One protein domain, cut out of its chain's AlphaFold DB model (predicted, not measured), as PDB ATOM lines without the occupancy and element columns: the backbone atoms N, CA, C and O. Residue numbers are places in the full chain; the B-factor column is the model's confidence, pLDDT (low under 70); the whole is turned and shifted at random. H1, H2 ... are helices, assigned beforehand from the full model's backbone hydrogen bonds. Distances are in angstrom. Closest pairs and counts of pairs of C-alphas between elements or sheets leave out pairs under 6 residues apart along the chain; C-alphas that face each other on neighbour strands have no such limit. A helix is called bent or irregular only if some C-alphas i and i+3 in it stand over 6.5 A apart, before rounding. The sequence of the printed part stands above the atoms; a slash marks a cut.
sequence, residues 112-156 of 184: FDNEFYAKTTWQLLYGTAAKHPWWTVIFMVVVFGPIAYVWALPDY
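AT A GLANCE: This is residues 112 to 156 of the 184 residues of the protein "dUTPase domain-containing protein" of Octadecabacter antarcticus 307 (UniProt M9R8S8). Two helices of nearly equal length, H1 and then H2, meet near their ends in an open V, with a short tail, residues 152 to 156, after H2. The two arms leave the corner apart from each other. The printed part has 45 residues, with two named helices and no named strand, and its class is all helix. It is extended, with a radius of gyration of the C-alphas of 14.7 A, and flat, spanning 42 by 27 by 8 A.

IN THESE COORDINATES: H1, residues 114 to 131, begins at C-alpha 114 (-18.586, 37.128, 23.937) and is 25.5 A long from first to last C-alpha. H2, residues 133 to 151, is 25.6 A long and ends at C-alpha 151 (-29.390, 49.410, 49.044). H2 has a kink of 36 degrees near residue 144 and is only just irregular, with C-alphas 143 and 146 6.53 A apart.

HOW THE PARTS SIT: A tight link of one residue, His 132, joins H1 to H2. They only just touch, with 3 pairs of C-alphas within 8 A, and touch only at the corner; the closest C-alphas are those of Ala 129 and Thr 136, 5.7 A apart. Their lines stand at a steep tilt of 65 degrees, opposite ways. Every O i to N i+4 pair is within hydrogen-bond range in H1, and 13 of 15 are in H2.

THE WHOLE: The C-alphas of Phe 112 and Pro 154, the two farthest apart, are 43.4 A from each other. The printed part has no cut. The mean pLDDT of the printed part is 79.4, and residues 112 to 114 are under 70.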
ATOM      1  N   PHE A 112     -14.366  37.319  17.427       57.62
ATOM      2  CA  PHE A 112     -14.405  38.152  18.618       57.62
ATOM      3  C   PHE A 112     -15.778  37.942  19.263       57.62
ATOM      4  O   PHE A 112     -16.666  38.783  19.152       57.62
ATOM      5  N   ASP A 113     -15.978  36.760  19.838       63.31
ATOM      6  CA  ASP A 113     -17.203  36.337  20.482       63.31
ATOM      7  C   ASP A 113     -17.211  36.764  21.953       63.31
ATOM      8  O   ASP A 113     -16.197  37.130  22.561       63.31
ATOM      9  N   ASN A 114     -18.406  36.754  22.539       69.25
ATOM     10  CA  ASN A 114     -18.586  37.128  23.937       69.25
ATOM     11  C   ASN A 114     -17.825  36.185  24.885       69.25
ATOM     12  O   ASN A 114     -17.452  36.610  25.979       69.25
ATOM     13  N   GLU A 115     -17.557  34.940  24.479       72.94
ATOM     14  CA  GLU A 115     -16.799  33.970  25.275       72.94
ATOM     15  C   GLU A 115     -15.308  34.332  25.357       72.94
ATOM     16  O   GLU A 115     -14.715  34.275  26.439       72.94
ATOM     17  N   PHE A 116     -14.707  34.798  24.260       72.75
ATOM     18  CA  PHE A 116     -13.333  35.281  24.185       72.75
ATOM     19  C   PHE A 116     -13.142  36.538  25.035       72.75
ATOM     20  O   PHE A 116     -12.183  36.614  25.815       72.75
ATOM     21  N   TYR A 117     -14.075  37.498  24.960       74.38
ATOM     22  CA  TYR A 117     -14.052  38.678  25.828       74.38
ATOM     23  C   TYR A 117     -14.236  38.299  27.296       74.38
ATOM     24  O   TYR A 117     -13.473  38.778  28.133       74.38
ATOM     25  N   ALA A 118     -15.185  37.419  27.627       77.00
ATOM     26  CA  ALA A 118     -15.420  36.994  29.004       77.00
ATOM     27  C   ALA A 118     -14.188  36.296  29.596       77.00
ATOM     28  O   ALA A 118     -13.748  36.644  30.690       77.00
ATOM     29  N   LYS A 119     -13.574  35.369  28.852       78.94
ATOM     30  CA  LYS A 119     -12.391  34.625  29.301       78.94
ATOM     31  C   LYS A 119     -11.166  35.525  29.449       78.94
ATOM     32  O   LYS A 119     -10.490  35.460  30.475       78.94
ATOM     33  N   THR A 120     -10.906  36.396  28.474       79.44
ATOM     34  CA  THR A 120      -9.770  37.334  28.514       79.44
ATOM     35  C   THR A 120      -9.948  38.364  29.630       79.44
ATOM     36  O   THR A 120      -9.022  38.616  30.397       79.44
ATOM     37  N   THR A 121     -11.159  38.905  29.792       80.12
ATOM     38  CA  THR A 121     -11.473  39.861  30.864       80.12
ATOM     39  C   THR A 121     -11.373  39.196  32.236       80.12
ATOM     40  O   THR A 121     -10.786  39.776  33.145       80.12
ATOM     41  N   TRP A 122     -11.853  37.957  32.391       80.75
ATOM     42  CA  TRP A 122     -11.741  37.209  33.646       80.75
ATOM     43  C   TRP A 122     -10.286  36.904  34.015       80.75
ATOM     44  O   TRP A 122      -9.893  37.063  35.169       80.75
ATOM     45  N   GLN A 123      -9.459  36.529  33.038       83.12
ATOM     46  CA  GLN A 123      -8.030  36.293  33.252       83.12
ATOM     47  C   GLN A 123      -7.282  37.574  33.642       83.12
ATOM     48  O   GLN A 123      -6.441  37.539  34.541       83.12
ATOM     49  N   LEU A 124      -7.611  38.710  33.022       82.50
ATOM     50  CA  LEU A 124      -7.044  40.010  33.383       82.50
ATOM     51  C   LEU A 124      -7.491  40.461  34.776       82.50
ATOM     52  O   LEU A 124      -6.657  40.905  35.568       82.50
ATOM     53  N   LEU A 125      -8.775  40.307  35.106       79.44
ATOM     54  CA  LEU A 125      -9.316  40.627  36.427       79.44
ATOM     55  C   LEU A 125      -8.664  39.768  37.513       79.44
ATOM     56  O   LEU A 125      -8.171  40.310  38.501       79.44
ATOM     57  N   TYR A 126      -8.588  38.451  37.310       79.56
ATOM     58  CA  TYR A 126      -7.964  37.537  38.266       79.56
ATOM     59  C   TYR A 126      -6.457  37.794  38.402       79.56
ATOM     60  O   TYR A 126      -5.938  37.878  39.513       79.56
ATOM     61  N   GLY A 127      -5.751  37.999  37.285       80.06
ATOM     62  CA  GLY A 127      -4.319  38.307  37.287       80.06
ATOM     63  C   GLY A 127      -3.991  39.634  37.974       80.06
ATOM     64  O   GLY A 127      -2.995  39.732  38.693       80.06
ATOM     65  N   THR A 128      -4.846  40.644  37.811       78.81
ATOM     66  CA  THR A 128      -4.704  41.944  38.484       78.81
ATOM     67  C   THR A 128      -5.033  41.830  39.972       78.81
ATOM     68  O   THR A 128      -4.293  42.359  40.803       78.81
ATOM     69  N   ALA A 129      -6.076  41.075  40.328       76.81
ATOM     70  CA  ALA A 129      -6.452  40.809  41.716       76.81
ATOM     71  C   ALA A 129      -5.391  40.030  42.495       76.81
ATOM     72  O   ALA A 129      -5.124  40.365  43.647       76.81
ATOM     73  N   ALA A 130      -4.742  39.052  41.861       78.19
ATOM     74  CA  ALA A 130      -3.664  38.285  42.473       78.19
ATOM     75  C   ALA A 130      -2.383  39.114  42.679       78.19
ATOM     76  O   ALA A 130      -1.682  38.926  43.670       78.19
ATOM     77  N   LYS A 131      -2.068  40.044  41.764       85.38
ATOM     78  CA  LYS A 131      -0.856  40.880  41.849       85.38
ATOM     79  C   LYS A 131      -1.008  42.093  42.769       85.38
ATOM     80  O   LYS A 131      -0.032  42.502  43.391       85.38
ATOM     81  N   HIS A 132      -2.208  42.665  42.868       84.69
ATOM     82  CA  HIS A 132      -2.457  43.887  43.637       84.69
ATOM     83  C   HIS A 132      -3.710  43.772  44.524       84.69
ATOM     84  O   HIS A 132      -4.687  44.492  44.304       84.69
ATOM     85  N   PRO A 133      -3.684  42.920  45.567       80.19
ATOM     86  CA  PRO A 133      -4.864  42.622  46.384       80.19
ATOM     87  C   PRO A 133      -5.423  43.842  47.136       80.19
ATOM     88  O   PRO A 133      -6.624  43.949  47.348       80.19
ATOM     89  N   TRP A 134      -4.578  44.808  47.510       80.38
ATOM     90  CA  TRP A 134      -5.028  46.016  48.213       80.38
ATOM     91  C   TRP A 134      -5.773  46.989  47.292       80.38
ATOM     92  O   TRP A 134      -6.794  47.554  47.678       80.38
ATOM     93  N   TRP A 135      -5.311  47.146  46.049       79.94
ATOM     94  CA  TRP A 135      -5.967  48.011  45.063       79.94
ATOM     95  C   TRP A 135      -7.298  47.433  44.589       79.94
ATOM     96  O   TRP A 135      -8.233  48.192  44.346       79.94
ATOM     97  N   THR A 136      -7.424  46.106  44.511       80.69
ATOM     98  CA  THR A 136      -8.699  45.472  44.154       80.69
ATOM     99  C   THR A 136      -9.740  45.577  45.255       80.69
ATOM    100  O   THR A 136     -10.906  45.797  44.942       80.69
ATOM    101  N   VAL A 137      -9.339  45.516  46.528       82.25
ATOM    102  CA  VAL A 137     -10.244  45.796  47.653       82.25
ATOM    103  C   VAL A 137     -10.703  47.255  47.628       82.25
ATOM    104  O   VAL A 137     -11.902  47.503  47.722       82.25
ATOM    105  N   ILE A 138      -9.795  48.217  47.424       85.38
ATOM    106  CA  ILE A 138     -10.161  49.639  47.295       85.38
ATOM    107  C   ILE A 138     -11.133  49.839  46.127       85.38
ATOM    108  O   ILE A 138     -12.168  50.479  46.296       85.38
ATOM    109  N   PHE A 139     -10.847  49.256  44.961       85.06
ATOM    110  CA  PHE A 139     -11.725  49.342  43.797       85.06
ATOM    111  C   PHE A 139     -13.102  48.721  44.068       85.06
ATOM    112  O   PHE A 139     -14.116  49.343  43.763       85.06
ATOM    113  N   MET A 140     -13.165  47.542  44.700       83.94
ATOM    114  CA  MET A 140     -14.443  46.936  45.088       83.94
ATOM    115  C   MET A 140     -15.222  47.816  46.064       83.94
ATOM    116  O   MET A 140     -16.423  47.980  45.888       83.94
ATOM    117  N   VAL A 141     -14.570  48.420  47.059       86.12
ATOM    118  CA  VAL A 141     -15.238  49.317  48.015       86.12
ATOM    119  C   VAL A 141     -15.726  50.595  47.329       86.12
ATOM    120  O   VAL A 141     -16.826  51.050  47.613       86.12
ATOM    121  N   VAL A 142     -14.970  51.159  46.386       88.69
ATOM    122  CA  VAL A 142     -15.384  52.364  45.647       88.69
ATOM    123  C   VAL A 142     -16.528  52.072  44.671       88.69
ATOM    124  O   VAL A 142     -17.416  52.904  44.520       88.69
ATOM    125  N   VAL A 143     -16.537  50.905  44.023       86.00
ATOM    126  CA  VAL A 143     -17.570  50.536  43.041       86.00
ATOM    127  C   VAL A 143     -18.828  49.989  43.716       86.00
ATOM    128  O   VAL A 143     -19.935  50.422  43.406       86.00
ATOM    129  N   PHE A 144     -18.679  49.053  44.655       85.06
ATOM    130  CA  PHE A 144     -19.803  48.382  45.314       85.06
ATOM    131  C   PHE A 144     -20.226  49.040  46.625       85.06
ATOM    132  O   PHE A 144     -21.365  48.851  47.041       85.06
ATOM    133  N   GLY A 145     -19.372  49.836  47.270       84.38
ATOM    134  CA  GLY A 145     -19.724  50.566  48.491       84.38
ATOM    135  C   GLY A 145     -20.892  51.535  48.299       84.38
ATOM    136  O   GLY A 145     -21.830  51.472  49.089       84.38
ATOM    137  N   PRO A 146     -20.922  52.366  47.238       82.00
ATOM    138  CA  PRO A 146     -22.076  53.212  46.940       82.00
ATOM    139  C   PRO A 146     -23.343  52.398  46.662       82.00
ATOM    140  O   PRO A 146     -24.417  52.777  47.111       82.00
ATOM    141  N   ILE A 147     -23.223  51.256  45.976       80.69
ATOM    142  CA  ILE A 147     -24.361  50.371  45.679       80.69
ATOM    143  C   ILE A 147     -24.925  49.780  46.973       80.69
ATOM    144  O   ILE A 147     -26.125  49.871  47.213       80.69
ATOM    145  N   ALA A 148     -24.065  49.229  47.830       80.25
ATOM    146  CA  ALA A 148     -24.453  48.669  49.120       80.25
ATOM    147  C   ALA A 148     -25.032  49.738  50.062       80.25
ATOM    148  O   ALA A 148     -26.015  49.482  50.751       80.25
ATOM    149  N   TYR A 149     -24.459  50.944  50.057       81.06
ATOM    150  CA  TYR A 149     -24.959  52.080  50.829       81.06
ATOM    151  C   TYR A 149     -26.358  52.495  50.376       81.06
ATOM    152  O   TYR A 149     -27.246  52.670  51.204       81.06
ATOM    153  N   VAL A 150     -26.574  52.598  49.063       78.44
ATOM    154  CA  VAL A 150     -27.880  52.949  48.503       78.44
ATOM    155  C   VAL A 150     -28.896  51.842  48.804       78.44
ATOM    156  O   VAL A 150     -29.972  52.165  49.289       78.44
ATOM    157  N   TRP A 151     -28.542  50.557  48.654       75.81
ATOM    158  CA  TRP A 151     -29.390  49.410  49.044       75.81
ATOM    159  C   TRP A 151     -29.804  49.411  50.521       75.81
ATOM    160  O   TRP A 151     -30.876  48.911  50.852       75.81
ATOM    161  N   ALA A 152     -28.963  49.944  51.408       79.94
ATOM    162  CA  ALA A 152     -29.230  49.999  52.841       79.94
ATOM    163  C   ALA A 152     -30.119  51.186  53.262       79.94
ATOM    164  O   ALA A 152     -30.510  51.264  54.430       79.94
ATOM    165  N   LEU A 153     -30.442  52.115  52.352       83.19
ATOM    166  CA  LEU A 153     -31.349  53.220  52.655       83.19
ATOM    167  C   LEU A 153     -32.795  52.703  52.771       83.19
ATOM    168  O   LEU A 153     -33.255  51.983  51.884       83.19
ATOM    169  N   PRO A 154     -33.553  53.097  53.812       75.06
ATOM    170  CA  PRO A 154     -34.933  52.640  54.011       75.06
ATOM    171  C   PRO A 154     -35.875  53.024  52.855       75.06
ATOM    172  O   PRO A 154     -36.836  52.309  52.586       75.06
ATOM    173  N   ASP A 155     -35.547  54.090  52.121       77.50
ATOM    174  CA  ASP A 155     -36.293  54.584  50.956       77.50
ATOM    175  C   ASP A 155     -35.669  54.162  49.612       77.50
ATOM    176  O   ASP A 155     -35.995  54.705  48.558       77.50
ATOM    177  N   TYR A 156     -34.756  53.185  49.613       75.38
ATOM    178  CA  TYR A 156     -34.098  52.691  48.400       75.38
ATOM    179  C   TYR A 156     -35.099  52.333  47.300       75.38
ATOM    180  O   TYR A 156     -34.921  52.688  46.135       75.38
TER     181      TYR A 156